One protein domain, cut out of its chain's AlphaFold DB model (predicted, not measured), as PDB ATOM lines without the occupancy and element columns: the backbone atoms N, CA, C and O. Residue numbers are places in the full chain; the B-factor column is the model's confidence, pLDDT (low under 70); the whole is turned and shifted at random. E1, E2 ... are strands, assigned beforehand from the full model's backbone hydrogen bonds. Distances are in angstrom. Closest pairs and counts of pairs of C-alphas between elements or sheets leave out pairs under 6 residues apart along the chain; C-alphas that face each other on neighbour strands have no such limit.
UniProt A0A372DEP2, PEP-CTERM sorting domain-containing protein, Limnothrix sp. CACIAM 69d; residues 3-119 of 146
ATOM      1  N   HIS A   3      -4.763 -53.907 -34.488       96.56
ATOM      2  CA  HIS A   3      -3.340 -53.619 -34.638       96.56
ATOM      3  C   HIS A   3      -2.603 -54.918 -34.967       96.56
ATOM      4  O   HIS A   3      -2.774 -55.919 -34.265       96.56
ATOM      5  N   PHE A   4      -1.843 -54.901 -36.061       96.62
ATOM      6  CA  PHE A   4      -1.073 -56.034 -36.572       96.62
ATOM      7  C   PHE A   4       0.378 -55.881 -36.120       96.62
ATOM      8  O   PHE A   4       1.200 -55.372 -36.873       96.62
ATOM      9  N   ASN A   5       0.667 -56.302 -34.894       96.75
ATOM     10  CA  ASN A   5       2.004 -56.195 -34.330       96.75
ATOM     11  C   ASN A   5       2.820 -57.444 -34.713       96.75
ATOM     12  O   ASN A   5       2.451 -58.553 -34.329       96.75
ATOM     13  N   ASN A   6       3.862 -57.277 -35.529       95.38
ATOM     14  CA  ASN A   6       4.762 -58.349 -35.959       95.38
ATOM     15  C   ASN A   6       6.197 -57.821 -36.016       95.38
ATOM     16  O   ASN A   6       6.372 -56.638 -36.305       95.38
ATOM     17  N   PRO A   7       7.223 -58.693 -35.931       94.00
ATOM     18  CA  PRO A   7       8.587 -58.216 -35.837       94.00
ATOM     19  C   PRO A   7       8.996 -57.501 -37.121       94.00
ATOM     20  O   PRO A   7       8.989 -58.090 -38.209       94.00
ATOM     21  N   ILE A   8       9.403 -56.246 -36.983       94.88
ATOM     22  CA  ILE A   8       9.955 -55.436 -38.067       94.88
ATOM     23  C   ILE A   8      11.402 -55.031 -37.776       94.88
ATOM     24  O   ILE A   8      11.928 -55.194 -36.675       94.88
ATOM     25  N   PHE A   9      12.094 -54.527 -38.799       95.12
ATOM     26  CA  PHE A   9      13.451 -54.017 -38.626       95.12
ATOM     27  C   PHE A   9      13.429 -52.704 -37.835       95.12
ATOM     28  O   PHE A   9      12.620 -51.815 -38.108       95.12
ATOM     29  N   GLY A  10      14.352 -52.552 -36.883       93.19
ATOM     30  CA  GLY A  10      14.467 -51.324 -36.094       93.19
ATOM     31  C   GLY A  10      14.591 -50.072 -36.970       93.19
ATOM     32  O   GLY A  10      15.317 -50.067 -37.967       93.19
ATOM     33  N   GLY A  11      13.859 -49.017 -36.603       92.62
ATOM     34  CA  GLY A  11      13.808 -47.754 -37.349       92.62
ATOM     35  C   GLY A  11      12.940 -47.780 -38.612       92.62
ATOM     36  O   GLY A  11      13.000 -46.837 -39.395       92.62
ATOM     37  N   THR A  12      12.155 -48.842 -38.832       95.88
ATOM     38  CA  THR A  12      11.206 -48.919 -39.961       95.88
ATOM     39  C   THR A  12       9.744 -48.740 -39.554       95.88
ATOM     40  O   THR A  12       8.887 -48.597 -40.427       95.88
ATOM     41  N   ALA A  13       9.466 -48.718 -38.249       95.25
ATOM     42  CA  ALA A  13       8.139 -48.478 -37.706       95.25
ATOM     43  C   ALA A  13       7.623 -47.083 -38.078       95.25
ATOM     44  O   ALA A  13       8.383 -46.112 -38.122       95.25
ATOM     45  N   ALA A  14       6.316 -46.976 -38.306       95.00
ATOM     46  CA  ALA A  14       5.658 -45.680 -38.302       95.00
ATOM     47  C   ALA A  14       5.551 -45.181 -36.856       95.00
ATOM     48  O   ALA A  14       5.214 -45.957 -35.973       95.00
ATOM     49  N   GLU A  15       5.783 -43.890 -36.627       96.25
ATOM     50  CA  GLU A  15       5.617 -43.270 -35.301       96.25
ATOM     51  C   GLU A  15       4.176 -42.791 -35.067       96.25
ATOM     52  O   GLU A  15       3.749 -42.581 -33.935       96.25
ATOM     53  N   SER A  16       3.411 -42.577 -36.142       95.38
ATOM     54  CA  SER A  16       2.014 -42.154 -36.056       95.38
ATOM     55  C   SER A  16       1.220 -42.449 -37.328       95.38
ATOM     56  O   SER A  16       1.777 -42.677 -38.407       95.38
ATOM     57  N   VAL A  17      -0.108 -42.415 -37.208       93.69
ATOM     58  CA  VAL A  17      -1.051 -42.529 -38.326       93.69
ATOM     59  C   VAL A  17      -2.246 -41.594 -38.138       93.69
ATOM     60  O   VAL A  17      -2.751 -41.403 -37.032       93.69
ATOM     61  N   GLY A  18      -2.727 -41.012 -39.238       92.81
ATOM     62  CA  GLY A  18      -3.946 -40.206 -39.241       92.81
ATOM     63  C   GLY A  18      -5.210 -41.070 -39.213       92.81
ATOM     64  O   GLY A  18      -5.369 -41.980 -40.026       92.81
ATOM     65  N   LEU A  19      -6.135 -40.746 -38.313       92.06
ATOM     66  CA  LEU A  19      -7.488 -41.288 -38.252       92.06
ATOM     67  C   LEU A  19      -8.499 -40.175 -38.540       92.06
ATOM     68  O   LEU A  19      -8.666 -39.251 -37.746       92.06
ATOM     69  N   THR A  20      -9.228 -40.310 -39.642       93.25
ATOM     70  CA  THR A  20     -10.343 -39.422 -39.982       93.25
ATOM     71  C   THR A  20     -11.671 -40.097 -39.654       93.25
ATOM     72  O   THR A  20     -11.997 -41.153 -40.194       93.25
ATOM     73  N   VAL A  21     -12.463 -39.463 -38.791       92.44
ATOM     74  CA  VAL A  21     -13.825 -39.880 -38.454       92.44
ATOM     75  C   VAL A  21     -14.804 -38.936 -39.142       92.44
ATOM     76  O   VAL A  21     -14.894 -37.762 -38.791       92.44
ATOM     77  N   ALA A  22     -15.549 -39.447 -40.120       93.69
ATOM     78  CA  ALA A  22     -16.615 -38.708 -40.786       93.69
ATOM     79  C   ALA A  22     -17.972 -39.134 -40.216       93.69
ATOM     80  O   ALA A  22     -18.347 -40.304 -40.308       93.69
ATOM     81  N   LEU A  23     -18.707 -38.188 -39.630       93.19
ATOM     82  CA  LEU A  23     -20.045 -38.413 -39.090       93.19
ATOM     83  C   LEU A  23     -21.078 -37.655 -39.917       93.19
ATOM     84  O   LEU A  23     -20.979 -36.440 -40.116       93.19
ATOM     85  N   GLN A  24     -22.089 -38.387 -40.376       93.50
ATOM     86  CA  GLN A  24     -23.273 -37.816 -40.995       93.50
ATOM     87  C   GLN A  24     -24.362 -37.667 -39.938       93.50
ATOM     88  O   GLN A  24     -24.749 -38.629 -39.275       93.50
ATOM     89  N   PHE A  25     -24.872 -36.451 -39.812       90.00
ATOM     90  CA  PHE A  25     -25.988 -36.125 -38.939       90.00
ATOM     91  C   PHE A  25     -27.204 -35.792 -39.805       90.00
ATOM     92  O   PHE A  25     -27.057 -35.307 -40.924       90.00
ATOM     93  N   ALA A  26     -28.409 -36.051 -39.303       90.12
ATOM     94  CA  ALA A  26     -29.629 -35.848 -40.087       90.12
ATOM     95  C   ALA A  26     -29.895 -34.368 -40.429       90.12
ATOM     96  O   ALA A  26     -30.430 -34.071 -41.491       90.12
ATOM     97  N   GLU A  27     -29.516 -33.448 -39.537       89.88
ATOM     98  CA  GLU A  27     -29.912 -32.031 -39.603       89.88
ATOM     99  C   GLU A  27     -28.748 -31.066 -39.881       89.88
ATOM    100  O   GLU A  27     -28.963 -29.860 -40.001       89.88
ATOM    101  N   ILE A  28     -27.516 -31.573 -39.999       88.62
ATOM    102  CA  ILE A  28     -26.331 -30.768 -40.323       88.62
ATOM    103  C   ILE A  28     -25.480 -31.433 -41.395       88.62
ATOM    104  O   ILE A  28     -25.528 -32.646 -41.591       88.62
ATOM    105  N   ALA A  29     -24.667 -30.619 -42.070       88.38
ATOM    106  CA  ALA A  29     -23.662 -31.109 -43.002       88.38
ATOM    107  C   ALA A  29     -22.724 -32.126 -42.330       88.38
ATOM    108  O   ALA A  29     -22.528 -32.099 -41.111       88.38
ATOM    109  N   ASN A  30     -22.123 -32.996 -43.141       92.88
ATOM    110  CA  ASN A  30     -21.153 -33.982 -42.675       92.88
ATOM    111  C   ASN A  30     -20.022 -33.293 -41.909       92.88
ATOM    112  O   ASN A  30     -19.416 -32.345 -42.411       92.88
ATOM    113  N   GLN A  31     -19.733 -33.794 -40.712       93.88
ATOM    114  CA  GLN A  31     -18.622 -33.310 -39.902       93.88
ATOM    115  C   GLN A  31     -17.473 -34.303 -39.998       93.88
ATOM    116  O   GLN A  31     -17.683 -35.517 -40.000       93.88
ATOM    117  N   THR A  32     -16.261 -33.776 -40.103       93.69
ATOM    118  CA  THR A  32     -15.038 -34.571 -40.196       93.69
ATOM    119  C   THR A  32     -14.136 -34.207 -39.034       93.69
ATOM    120  O   THR A  32     -13.888 -33.029 -38.797       93.69
ATOM    121  N   PHE A  33     -13.658 -35.221 -38.324       92.19
ATOM    122  CA  PHE A  33     -12.795 -35.082 -37.161       92.19
ATOM    123  C   PHE A  33     -11.502 -35.834 -37.428       92.19
ATOM    124  O   PHE A  33     -11.538 -37.025 -37.747       92.19
ATOM    125  N   ASN A  34     -10.373 -35.148 -37.304       91.69
ATOM    126  CA  ASN A  34      -9.067 -35.749 -37.527       91.69
ATOM    127  C   ASN A  34      -8.367 -35.991 -36.191       91.69
ATOM    128  O   ASN A  34      -8.381 -35.149 -35.295       91.69
ATOM    129  N   PHE A  35      -7.755 -37.161 -36.078       91.12
ATOM    130  CA  PHE A  35      -6.954 -37.581 -34.942       91.12
ATOM    131  C   PHE A  35      -5.615 -38.097 -35.453       91.12
ATOM    132  O   PHE A  35      -5.544 -38.685 -36.531       91.12
ATOM    133  N   THR A  36      -4.575 -37.926 -34.650       92.38
ATOM    134  CA  THR A  36      -3.298 -38.608 -34.850       92.38
ATOM    135  C   THR A  36      -3.197 -39.690 -33.793       92.38
ATOM    136  O   THR A  36      -3.290 -39.396 -32.601       92.38
ATOM    137  N   LEU A  37      -3.076 -40.938 -34.235       93.44
ATOM    138  CA  LEU A  37      -2.749 -42.052 -33.360       93.44
ATOM    139  C   LEU A  37      -1.232 -42.190 -33.339       93.44
ATOM    140  O   LEU A  37      -0.617 -42.301 -34.397       93.44
ATOM    141  N   ASP A  38      -0.661 -42.179 -32.148       95.75
ATOM    142  CA  ASP A  38       0.759 -42.390 -31.912       95.75
ATOM    143  C   ASP A  38       1.026 -43.893 -31.796       95.75
ATOM    144  O   ASP A  38       0.227 -44.628 -31.202       95.75
ATOM    145  N   ILE A  39       2.138 -44.335 -32.371       97.00
ATOM    146  CA  ILE A  39       2.587 -45.725 -32.389       97.00
ATOM    147  C   ILE A  39       3.936 -45.771 -31.684       97.00
ATOM    148  O   ILE A  39       4.884 -45.098 -32.084       97.00
ATOM    149  N   ASP A  40       4.010 -46.575 -30.633       97.06
ATOM    150  CA  ASP A  40       5.255 -46.886 -29.943       97.06
ATOM    151  C   ASP A  40       5.599 -48.357 -30.187       97.06
ATOM    152  O   ASP A  40       5.088 -49.243 -29.495       97.06
ATOM    153  N   GLU A  41       6.411 -48.577 -31.224       96.94
ATOM    154  CA  GLU A  41       7.029 -49.862 -31.553       96.94
ATOM    155  C   GLU A  41       8.220 -50.095 -30.623       96.94
ATOM    156  O   GLU A  41       9.229 -49.379 -30.661       96.94
ATOM    157  N   THR A  42       8.113 -51.115 -29.784       96.44
ATOM    158  CA  THR A  42       9.118 -51.403 -28.770       96.44
ATOM    159  C   THR A  42      10.237 -52.284 -29.311       96.44
ATOM    160  O   THR A  42      10.100 -53.032 -30.275       96.44
ATOM    161  N   THR A  43      11.406 -52.213 -28.675       94.62
ATOM    162  CA  THR A  43      12.465 -53.177 -28.986       94.62
ATOM    163  C   THR A  43      12.060 -54.548 -28.454       94.62
ATOM    164  O   THR A  43      11.779 -54.701 -27.269       94.62
ATOM    165  N   ASN A  44      12.085 -55.555 -29.326       93.62
ATOM    166  CA  ASN A  44      11.721 -56.939 -29.021       93.62
ATOM    167  C   ASN A  44      12.795 -57.719 -28.235       93.62
ATOM    168  O   ASN A  44      12.989 -58.921 -28.440       93.62
ATOM    169  N   ASP A  45      13.502 -57.039 -27.332       87.50
ATOM    170  CA  ASP A  45      14.523 -57.609 -26.461       87.50
ATOM    171  C   ASP A  45      14.466 -57.037 -25.033       87.50
ATOM    172  O   ASP A  45      13.827 -56.027 -24.744       87.50
ATOM    173  N   GLY A  46      15.126 -57.731 -24.103       86.19
ATOM    174  CA  GLY A  46      15.328 -57.230 -22.747       86.19
ATOM    175  C   GLY A  46      14.042 -57.050 -21.931       86.19
ATOM    176  O   GLY A  46      13.217 -57.957 -21.822       86.19
ATOM    177  N   PHE A  47      13.943 -55.903 -21.253       90.69
ATOM    178  CA  PHE A  47      12.810 -55.552 -20.399       90.69
ATOM    179  C   PHE A  47      11.767 -54.780 -21.208       90.69
ATOM    180  O   PHE A  47      12.040 -53.676 -21.676       90.69
ATOM    181  N   CYS A  48      10.561 -55.332 -21.310       94.44
ATOM    182  CA  CYS A  48       9.478 -54.694 -22.047       94.44
ATOM    183  C   CYS A  48       8.872 -53.519 -21.270       94.44
ATOM    184  O   CYS A  48       8.549 -53.639 -20.086       94.44
ATOM    185  N   ALA A  49       8.655 -52.399 -21.965       94.81
ATOM    186  CA  ALA A  49       8.009 -51.209 -21.403       94.81
ATOM    187  C   ALA A  49       6.539 -51.453 -21.014       94.81
ATOM    188  O   ALA A  49       6.017 -50.812 -20.100       94.81
ATOM    189  N   TYR A  50       5.887 -52.402 -21.690       95.25
ATOM    190  CA  TYR A  50       4.482 -52.755 -21.512       95.25
ATOM    191  C   TYR A  50       4.318 -54.224 -21.127       95.25
ATOM    192  O   TYR A  50       5.194 -55.058 -21.375       95.25
ATOM    193  N   TYR A  51       3.167 -54.562 -20.537       93.38
ATOM    194  CA  TYR A  51       2.831 -55.956 -20.255       93.38
ATOM    195  C   TYR A  51       2.858 -56.783 -21.547       93.38
ATOM    196  O   TYR A  51       2.126 -56.497 -22.497       93.38
ATOM    197  N   SER A  52       3.698 -57.817 -21.555       95.00
ATOM    198  CA  SER A  52       4.023 -58.594 -22.748       95.00
ATOM    199  C   SER A  52       4.176 -60.071 -22.403       95.00
ATOM    200  O   SER A  52       4.728 -60.407 -21.355       95.00
ATOM    201  N   VAL A  53       3.702 -60.957 -23.281       88.56
ATOM    202  CA  VAL A  53       3.856 -62.414 -23.129       88.56
ATOM    203  C   VAL A  53       5.222 -62.900 -23.620       88.56
ATOM    204  O   VAL A  53       5.707 -63.880 -23.062       88.56
ATOM    205  N   THR A  54       5.851 -62.192 -24.571       78.75
ATOM    206  CA  THR A  54       7.169 -62.381 -25.231       78.75
ATOM    207  C   THR A  54       6.994 -62.644 -26.736       78.75
ATOM    208  O   THR A  54       6.355 -63.643 -27.080       78.75
ATOM    209  N   PRO A  55       7.606 -61.841 -27.635       91.56
ATOM    210  CA  PRO A  55       8.424 -60.638 -27.378       91.56
ATOM    211  C   PRO A  55       7.612 -59.404 -26.907       91.56
ATOM    212  O   PRO A  55       6.510 -59.578 -26.378       91.56
ATOM    213  N   CYS A  56       8.194 -58.197 -26.956       96.12
ATOM    214  CA  CYS A  56       7.634 -56.999 -26.324       96.12
ATOM    215  C   CYS A  56       6.427 -56.447 -27.085       96.12
ATOM    216  O   CYS A  56       6.409 -56.364 -28.299       96.12
ATOM    217  N   ALA A  57       5.376 -56.113 -26.346       97.31
ATOM    218  CA  ALA A  57       4.165 -55.535 -26.893       97.31
ATOM    219  C   ALA A  57       4.379 -54.069 -27.261       97.31
ATOM    220  O   ALA A  57       5.126 -53.364 -26.589       97.31
ATOM    221  N   ASP A  58       3.593 -53.602 -28.218       97.62
ATOM    222  CA  ASP A  58       3.585 -52.214 -28.664       97.62
ATOM    223  C   ASP A  58       2.362 -51.480 -28.153       97.62
ATOM    224  O   ASP A  58       1.374 -52.087 -27.722       97.62
ATOM    225  N   LYS A  59       2.407 -50.155 -28.238       97.50
ATOM    226  CA  LYS A  59       1.326 -49.295 -27.776       97.50
ATOM    227  C   LYS A  59       0.814 -48.402 -28.891       97.50
ATOM    228  O   LYS A  59       1.577 -47.707 -29.549       97.50
ATOM    229  N   ILE A  60      -0.509 -48.348 -29.000       97.38
ATOM    230  CA  ILE A  60      -1.223 -47.306 -29.729       97.38
ATOM    231  C   ILE A  60      -1.864 -46.355 -28.723       97.38
ATOM    232  O   ILE A  60      -2.583 -46.786 -27.817       97.38
ATOM    233  N   SER A  61      -1.632 -45.063 -28.902       95.06
ATOM    234  CA  SER A  61      -2.193 -43.997 -28.068       95.06
ATOM    235  C   SER A  61      -2.583 -42.793 -28.926       95.06
ATOM    236  O   SER A  61      -2.490 -42.835 -30.149       95.06
ATOM    237  N   TRP A  62      -3.057 -41.716 -28.311       90.88
ATOM    238  CA  TRP A  62      -3.205 -40.426 -28.982       90.88
ATOM    239  C   TRP A  62      -3.008 -39.295 -27.981       90.88
ATOM    240  O   TRP A  62      -3.229 -39.456 -26.776       90.88
ATOM    241  N   ASN A  63      -2.672 -38.114 -28.490       79.81
ATOM    242  CA  ASN A  63      -2.720 -36.895 -27.699       79.81
ATOM    243  C   ASN A  63      -4.101 -36.223 -27.787       79.81
ATOM    244  O   ASN A  63      -4.783 -36.196 -28.813       79.81
ATOM    245  N   ASN A  64      -4.539 -35.636 -26.676       65.38
ATOM    246  CA  ASN A  64      -5.819 -34.937 -26.609       65.38
ATOM    247  C   ASN A  64      -5.744 -33.490 -27.132       65.38
ATOM    248  O   ASN A  64      -6.566 -32.673 -26.722       65.38
ATOM    249  N   ALA A  65      -4.828 -33.144 -28.045       63.81
ATOM    250  CA  ALA A  65      -4.754 -31.784 -28.583       63.81
ATOM    251  C   ALA A  65      -6.045 -31.425 -29.350       63.81
ATOM    252  O   ALA A  65      -6.428 -32.111 -30.288       63.81
ATOM    253  N   LEU A  66      -6.745 -30.365 -28.920       60.62
ATOM    254  CA  LEU A  66      -8.111 -30.011 -29.355       60.62
ATOM    255  C   LEU A  66      -8.242 -29.469 -30.789       60.62
ATOM    256  O   LEU A  66      -9.369 -29.263 -31.235       60.62
ATOM    257  N   GLY A  67      -7.141 -29.262 -31.514       56.31
ATOM    258  CA  GLY A  67      -7.174 -28.701 -32.868       56.31
ATOM    259  C   GLY A  67      -7.926 -29.598 -33.859       56.31
ATOM    260  O   GLY A  67      -7.655 -30.791 -33.921       56.31
ATOM    261  N   ASP A  68      -8.863 -29.015 -34.613       65.38
ATOM    262  CA  ASP A  68      -9.662 -29.621 -35.700       65.38
ATOM    263  C   ASP A  68     -10.675 -30.715 -35.315       65.38
ATOM    264  O   ASP A  68     -11.016 -31.587 -36.121       65.38
ATOM    265  N   ARG A  69     -11.212 -30.658 -34.088       83.44
ATOM    266  CA  ARG A  69     -12.190 -31.649 -33.591       83.44
ATOM    267  C   ARG A  69     -13.537 -31.071 -33.176       83.44
ATOM    268  O   ARG A  69     -14.331 -31.773 -32.546       83.44
ATOM    269  N   SER A  70     -13.806 -29.817 -33.531       90.31
ATOM    270  CA  SER A  70     -15.005 -29.098 -33.105       90.31
ATOM    271  C   SER A  70     -15.822 -28.563 -34.275       90.31
ATOM    272  O   SER A  70     -15.277 -28.163 -35.299       90.31
ATOM    273  N   PHE A  71     -17.138 -28.490 -34.094       90.94
ATOM    274  CA  PHE A  71     -18.057 -27.820 -35.011       90.94
ATOM    275  C   PHE A  71     -19.115 -27.033 -34.235       90.94
ATOM    276  O   PHE A  71     -19.307 -27.241 -33.038       90.94
ATOM    277  N   SER A  72     -19.800 -26.109 -34.908       91.44
ATOM    278  CA  SER A  72     -20.885 -25.324 -34.308       91.44
ATOM    279  C   SER A  72     -22.239 -25.746 -34.861       91.44
ATOM    280  O   SER A  72     -22.390 -25.931 -36.069       91.44
ATOM    281  N   TYR A  73     -23.235 -25.854 -33.988       92.19
ATOM    282  CA  TYR A  73     -24.621 -26.109 -34.364       92.19
ATOM    283  C   TYR A  73     -25.574 -25.466 -33.356       92.19
ATOM    284  O   TYR A  73     -25.364 -25.555 -32.151       92.19
ATOM    285  N   ALA A  74     -26.613 -24.791 -33.859       91.00
ATOM    286  CA  ALA A  74     -27.630 -24.116 -33.045       91.00
ATOM    287  C   ALA A  74     -27.053 -23.177 -31.957       91.00
ATOM    288  O   ALA A  74     -27.561 -23.119 -30.840       91.00
ATOM    289  N   GLY A  75     -25.976 -22.452 -32.281       89.94
ATOM    290  CA  GLY A  75     -25.308 -21.522 -31.359       89.94
ATOM    291  C   GLY A  75     -24.382 -22.181 -30.332       89.94
ATOM    292  O   GLY A  75     -23.726 -21.468 -29.588       89.94
ATOM    293  N   LYS A  76     -24.281 -23.512 -30.319       91.25
ATOM    294  CA  LYS A  76     -23.417 -24.277 -29.417       91.25
ATOM    295  C   LYS A  76     -22.215 -24.829 -30.167       91.25
ATOM    296  O   LYS A  76     -22.321 -25.186 -31.343       91.25
ATOM    297  N   GLN A  77     -21.085 -24.941 -29.478       92.12
ATOM    298  CA  GLN A  77     -19.908 -25.630 -29.992       92.12
ATOM    299  C   GLN A  77     -19.880 -27.066 -29.463       92.12
ATOM    300  O   GLN A  77     -20.101 -27.310 -28.280       92.12
ATOM    301  N   TYR A  78     -19.596 -28.014 -30.346       92.00
ATOM    302  CA  TYR A  78     -19.459 -29.428 -30.029       92.00
ATOM    303  C   TYR A  78     -18.074 -29.917 -30.417       92.00
ATOM    304  O   TYR A  78     -17.560 -29.509 -31.454       92.00
ATOM    305  N   THR A  79     -17.511 -30.827 -29.631       92.75
ATOM    306  CA  THR A  79     -16.210 -31.457 -29.877       92.75
ATOM    307  C   THR A  79     -16.353 -32.970 -29.826       92.75
ATOM    308  O   THR A  79     -16.967 -33.497 -28.896       92.75
ATOM    309  N   LEU A  80     -15.794 -33.679 -30.811       92.88
ATOM    310  CA  LEU A  80     -15.638 -35.130 -30.724       92.88
ATOM    311  C   LEU A  80     -14.345 -35.452 -29.973       92.88
ATOM    312  O   LEU A  80     -13.251 -35.095 -30.408       92.88
ATOM    313  N   GLU A  81     -14.475 -36.166 -28.865       90.94
ATOM    314  CA  GLU A  81     -13.355 -36.627 -28.053       90.94
ATOM    315  C   GLU A  81     -13.230 -38.144 -28.162       90.94
ATOM    316  O   GLU A  81     -14.217 -38.854 -27.968       90.94
ATOM    317  N   LEU A  82     -12.024 -38.656 -28.422       91.38
ATOM    318  CA  LEU A  82     -11.728 -40.065 -28.162       91.38
ATOM    319  C   LEU A  82     -11.543 -40.248 -26.657       91.38
ATOM    320  O   LEU A  82     -10.853 -39.466 -26.005       91.38
ATOM    321  N   SER A  83     -12.191 -41.261 -26.098       90.81
ATOM    322  CA  SER A  83     -12.248 -41.491 -24.652       90.81
ATOM    323  C   SER A  83     -11.354 -42.634 -24.198       90.81
ATOM    324  O   SER A  83     -10.920 -42.648 -23.051       90.81
ATOM    325  N   GLY A  84     -11.130 -43.627 -25.054       93.75
ATOM    326  CA  GLY A  84     -10.435 -44.844 -24.657       93.75
ATOM    327  C   GLY A  84     -10.602 -45.981 -25.647       93.75
ATOM    328  O   GLY A  84     -11.365 -45.908 -26.617       93.75
ATOM    329  N   PHE A  85      -9.951 -47.080 -25.315       95.62
ATOM    330  CA  PHE A  85     -10.170 -48.383 -25.902       95.62
ATOM    331  C   PHE A  85     -10.888 -49.303 -24.919       95.62
ATOM    332  O   PHE A  85     -10.774 -49.151 -23.703       95.62
ATOM    333  N   LYS A  86     -11.594 -50.302 -25.444       96.25
ATOM    334  CA  LYS A  86     -12.014 -51.475 -24.673       96.25
ATOM    335  C   LYS A  86     -11.654 -52.750 -25.412       96.25
ATOM    336  O   LYS A  86     -11.878 -52.848 -26.616       96.25
ATOM    337  N   PHE A  87     -11.187 -53.758 -24.688       94.38
ATOM    338  CA  PHE A  87     -10.899 -55.082 -25.255       94.38
ATOM    339  C   PHE A  87     -12.132 -55.994 -25.323       94.38
ATOM    340  O   PHE A  87     -12.105 -57.049 -25.951       94.38
ATOM    341  N   SER A  88     -13.241 -55.585 -24.706       93.31
ATOM    342  CA  SER A  88     -14.545 -56.234 -24.833       93.31
ATOM    343  C   SER A  88     -15.672 -55.203 -24.666       93.31
ATOM    344  O   SER A  88     -15.439 -54.144 -24.078       93.31
ATOM    345  N   PRO A  89     -16.906 -55.480 -25.129       89.31
ATOM    346  CA  PRO A  89     -18.017 -54.525 -25.019       89.31
ATOM    347  C   PRO A  89     -18.352 -54.108 -23.576       89.31
ATOM    348  O   PRO A  89     -18.809 -52.990 -23.342       89.31
ATOM    349  N   ILE A  90     -18.109 -55.000 -22.611       92.75
ATOM    350  CA  ILE A  90     -18.379 -54.789 -21.180       92.75
ATOM    351  C   ILE A  90     -17.118 -54.477 -20.364       92.75
ATOM    352  O   ILE A  90     -17.210 -54.330 -19.151       92.75
ATOM    353  N   GLY A  91     -15.950 -54.403 -21.006       92.94
ATOM    354  CA  GLY A  91     -14.678 -54.166 -20.332       92.94
ATOM    355  C   GLY A  91     -14.493 -52.725 -19.864       92.94
ATOM    356  O   GLY A  91     -15.270 -51.819 -20.206       92.94
ATOM    357  N   ASP A  92     -13.417 -52.523 -19.109       96.12
ATOM    358  CA  ASP A  92     -12.981 -51.200 -18.684       96.12
ATOM    359  C   ASP A  92     -12.460 -50.382 -19.863       96.12
ATOM    360  O   ASP A  92     -11.931 -50.911 -20.844       96.12
ATOM    361  N   LEU A  93     -12.647 -49.070 -19.747       95.50
ATOM    362  CA  LEU A  93     -12.091 -48.102 -20.674       95.50
ATOM    363  C   LEU A  93     -10.629 -47.848 -20.296       95.50
ATOM    364  O   LEU A  93     -10.351 -47.422 -19.177       95.50
ATOM    365  N   VAL A  94      -9.714 -48.091 -21.226       95.12
ATOM    366  CA  VAL A  94      -8.277 -47.837 -21.051       95.12
ATOM    367  C   VAL A  94      -7.813 -46.743 -22.003       95.12
ATOM    368  O   VAL A  94      -8.361 -46.600 -23.093       95.12
ATOM    369  N   ALA A  95      -6.817 -45.956 -21.600       92.81
ATOM    370  CA  ALA A  95      -6.282 -44.886 -22.444       92.81
ATOM    371  C   ALA A  95      -5.446 -45.435 -23.611       92.81
ATOM    372  O   ALA A  95      -5.540 -44.935 -24.728       92.81
ATOM    373  N   ASP A  96      -4.694 -46.504 -23.352       95.19
ATOM    374  CA  ASP A  96      -3.710 -47.052 -24.275       95.19
ATOM    375  C   ASP A  96      -4.142 -48.419 -24.800       95.19
ATOM    376  O   ASP A  96      -4.668 -49.258 -24.061       95.19
ATOM    377  N   PHE A  97      -3.883 -48.669 -26.080       96.62
ATOM    378  CA  PHE A  97      -4.076 -49.975 -26.686       96.62
ATOM    379  C   PHE A  97      -2.739 -50.702 -26.784       96.62
ATOM    380  O   PHE A  97      -1.962 -50.487 -27.711       96.62
ATOM    381  N   ILE A  98      -2.504 -51.588 -25.816       97.19
ATOM    382  CA  ILE A  98      -1.334 -52.466 -25.788       97.19
ATOM    383  C   ILE A  98      -1.600 -53.702 -26.651       97.19
ATOM    384  O   ILE A  98      -2.557 -54.443 -26.404       97.19
ATOM    385  N   SER A  99      -0.752 -53.933 -27.651       96.88
ATOM    386  CA  SER A  99      -0.870 -55.024 -28.617       96.88
ATOM    387  C   SER A  99       0.316 -55.971 -28.519       96.88
ATOM    388  O   SER A  99       1.453 -55.562 -28.727       96.88
ATOM    389  N   GLN A 100       0.044 -57.251 -28.269       96.69
ATOM    390  CA  GLN A 100       1.082 -58.282 -28.182       96.69
ATOM    391  C   GLN A 100       1.781 -58.508 -29.528       96.69
ATOM    392  O   GLN A 100       1.118 -58.477 -30.567       96.69
ATOM    393  N   GLU A 101       3.085 -58.767 -29.464       96.69
ATOM    394  CA  GLU A 101       3.959 -59.089 -30.594       96.69
ATOM    395  C   GLU A 101       3.544 -60.375 -31.330       96.69
ATOM    396  O   GLU A 101       3.006 -61.310 -30.727       96.69
ATOM    397  N   GLY A 102       3.845 -60.447 -32.629       94.81
ATOM    398  CA  GLY A 102       3.639 -61.633 -33.463       94.81
ATOM    399  C   GLY A 102       2.172 -62.005 -33.697       94.81
ATOM    400  O   GLY A 102       1.850 -63.183 -33.882       94.81
ATOM    401  N   GLY A 103       1.261 -61.032 -33.656       92.88
ATOM    402  CA  GLY A 103      -0.169 -61.289 -33.736       92.88
ATOM    403  C   GLY A 103      -1.028 -60.079 -34.081       92.88
ATOM    404  O   GLY A 103      -0.580 -59.017 -34.504       92.88
ATOM    405  N   THR A 104      -2.340 -60.271 -33.943       96.50
ATOM    406  CA  THR A 104      -3.330 -59.210 -34.136       96.50
ATOM    407  C   THR A 104      -4.114 -59.016 -32.858       96.50
ATOM    408  O   THR A 104      -4.829 -59.916 -32.416       96.50
ATOM    409  N   SER A 105      -4.030 -57.815 -32.301       96.06
ATOM    410  CA  SER A 105      -4.870 -57.419 -31.177       96.06
ATOM    411  C   SER A 105      -6.094 -56.671 -31.702       96.06
ATOM    412  O   SER A 105      -6.017 -55.947 -32.695       96.06
ATOM    413  N   THR A 106      -7.245 -56.836 -31.048       96.69
ATOM    414  CA  THR A 106      -8.488 -56.134 -31.404       96.69
ATOM    415  C   THR A 106      -8.998 -55.338 -30.212       96.69
ATOM    416  O   THR A 106      -9.076 -55.860 -29.102       96.69
ATOM    417  N   ALA A 107      -9.399 -54.094 -30.465       96.31
ATOM    418  CA  ALA A 107     -10.038 -53.232 -29.483       96.31
ATOM    419  C   ALA A 107     -11.176 -52.413 -30.109       96.31
ATOM    420  O   ALA A 107     -11.180 -52.086 -31.302       96.31
ATOM    421  N   TYR A 108     -12.153 -52.052 -29.290       95.81
ATOM    422  CA  TYR A 108     -13.178 -51.067 -29.606       95.81
ATOM    423  C   TYR A 108     -12.635 -49.678 -29.273       95.81
ATOM    424  O   TYR A 108     -12.186 -49.464 -28.152       95.81
ATOM    425  N   LEU A 109     -12.690 -48.742 -30.221       94.19
ATOM    426  CA  LEU A 109     -12.370 -47.337 -29.976       94.19
ATOM    427  C   LEU A 109     -13.649 -46.613 -29.552       94.19
ATOM    428  O   LEU A 109     -14.651 -46.664 -30.266       94.19
ATOM    429  N   TYR A 110     -13.611 -45.958 -28.398       93.56
ATOM    430  CA  TYR A 110     -14.726 -45.192 -27.863       93.56
ATOM    431  C   TYR A 110     -14.460 -43.705 -28.028       93.56
ATOM    432  O   TYR A 110     -13.375 -43.218 -27.720       93.56
ATOM    433  N   GLY A 111     -15.484 -42.986 -28.469       91.56
ATOM    434  CA  GLY A 111     -15.490 -41.535 -28.493       91.56
ATOM    435  C   GLY A 111     -16.859 -40.988 -28.124       91.56
ATOM    436  O   GLY A 111     -17.864 -41.701 -28.159       91.56
ATOM    437  N   GLN A 112     -16.885 -39.717 -27.753       91.94
ATOM    438  CA  GLN A 112     -18.085 -39.018 -27.332       91.94
ATOM    439  C   GLN A 112     -18.124 -37.607 -27.896       91.94
ATOM    440  O   GLN A 112     -17.117 -36.902 -27.930       91.94
ATOM    441  N   LEU A 113     -19.316 -37.183 -28.305       92.81
ATOM    442  CA  LEU A 113     -19.560 -35.796 -28.652       92.81
ATOM    443  C   LEU A 113     -19.888 -35.021 -27.372       92.81
ATOM    444  O   LEU A 113     -20.822 -35.385 -26.654       92.81
ATOM    445  N   ARG A 114     -19.120 -33.974 -27.071       91.50
ATOM    446  CA  ARG A 114     -19.348 -33.084 -25.926       91.50
ATOM    447  C   ARG A 114     -19.698 -31.685 -26.395       91.50
ATOM    448  O   ARG A 114     -19.085 -31.175 -27.322       91.50
ATOM    449  N   GLU A 115     -20.657 -31.060 -25.724       92.75
ATOM    450  CA  GLU A 115     -20.872 -29.619 -25.828       92.75
ATOM    451  C   GLU A 115     -19.747 -28.900 -25.073       92.75
ATOM    452  O   GLU A 115     -19.465 -29.229 -23.917       92.75
ATOM    453  N   VAL A 116     -19.089 -27.951 -25.734       88.38
ATOM    454  CA  VAL A 116     -18.070 -27.098 -25.121       88.38
ATOM    455  C   VAL A 116     -18.795 -26.035 -24.294       88.38
ATOM    456  O   VAL A 116     -19.625 -25.313 -24.852       88.38
ATOM    457  N   PRO A 117     -18.526 -25.921 -22.979       83.31
ATOM    458  CA  PRO A 117     -19.134 -24.883 -22.161       83.31
ATOM    459  C   PRO A 117     -18.769 -23.498 -22.696       83.31
ATOM    460  O   PRO A 117     -17.593 -23.210 -22.906       83.31
ATOM    461  N   GLU A 118     -19.763 -22.629 -22.873       76.75
ATOM    462  CA  GLU A 118     -19.498 -21.220 -23.159       76.75
ATOM    463  C   GLU A 118     -18.724 -20.605 -21.985       76.75
ATOM    464  O   GLU A 118     -19.147 -20.697 -20.824       76.75
ATOM    465  N   GLU A 119     -17.586 -19.968 -22.271       73.31
ATOM    466  CA  GLU A 119     -16.907 -19.162 -21.265       73.31
ATOM    467  C   GLU A 119     -17.838 -18.016 -20.864       73.31
ATOM    468  O   GLU A 119     -18.193 -17.156 -21.672       73.31
TER     469      GLU A 119
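AT A GLANCE: This is residues 3 to 119 of the 146 residues of the protein "PEP-CTERM sorting domain-containing protein" of Limnothrix sp. CACIAM 69d (UniProt A0A372DEP2). You are looking at a long, loose sandwich of two twisted sheets, partly face to face: E2, E3, E4 and E7 make one, curled like part of a barrel, and E5, E6 and E9 the other. The small pair E1 and E8 adds to one end, and at the other end the hairpin of E5 and E6 turns at residues 74 and 75. The 117 printed residues hold nine named strands, E1 to E9 in order along the chain, and no named helix; the class is all strand, with under half of the residues, 56, in named elements. The sheet orders are E2 - E3 - E4 - E7, E5 - E6 - E9 and E1 - E8, all antiparallel. The whole is loose, radius of gyration of the C-alphas 17.2 A, and elongated, spanning 55 by 33 by 28 A.

HOW THE PARTS SIT: Start at E1, residues 3 to 5, antiparallel to E8, residues 103 to 106, with N 3 and O 105 3.0 A apart. Next come E2, residues 16 to 23, E3, residues 31 to 40, and E4, residues 58 to 62, a meander, each strand the antiparallel neighbour of the one before; N 19 and O 35 are 2.8 A apart, N 38 and O 61 2.8 A. E7, residues 97 to 99, is an edge strand beside E4, with N 60 and O 97 2.9 A apart. In the other sheet E5, residues 70 to 73, and E6, residues 76 to 86, form a hairpin, N 71 to O 78 2.9 A. E9, residues 108 to 115, is antiparallel to E6, N 81 to O 112 2.9 A. The parts of the two sheets that face each other are 9.7 A apart centre to centre, with the strands of the one sheet at 28 degrees to those of the other; the closest C-alphas of E3 and E6 are those of Phe 33 and Leu 80, 7.0 A apart. E8 runs on into E9 at 34 degrees. E2 and E9 are apart.

IN THESE COORDINATES: Find C-alpha 3 at (-3.340, -53.619, -34.638), where E1 begins. E2 runs 22.6 A from first to last C-alpha, E3 29.2 A and E4 13.6 A. E6, the longest strand, runs 29.9 A from C-alpha 76 at (-23.417, -24.277, -29.417). E9 runs 23.1 A to C-alpha 115 at (-20.872, -29.619, -25.828). E1, E5, E7 and E8 are shorter.

THE WHOLE: Look to Gly 46 and Ala 74 for the two C-alphas farthest apart, 55.2 A. The printed part has no cut. The link E3 to E4, residues 41 to 57, is long. Mean pLDDT of the printed part is 91.5, and residues 64 to 68 are under 70.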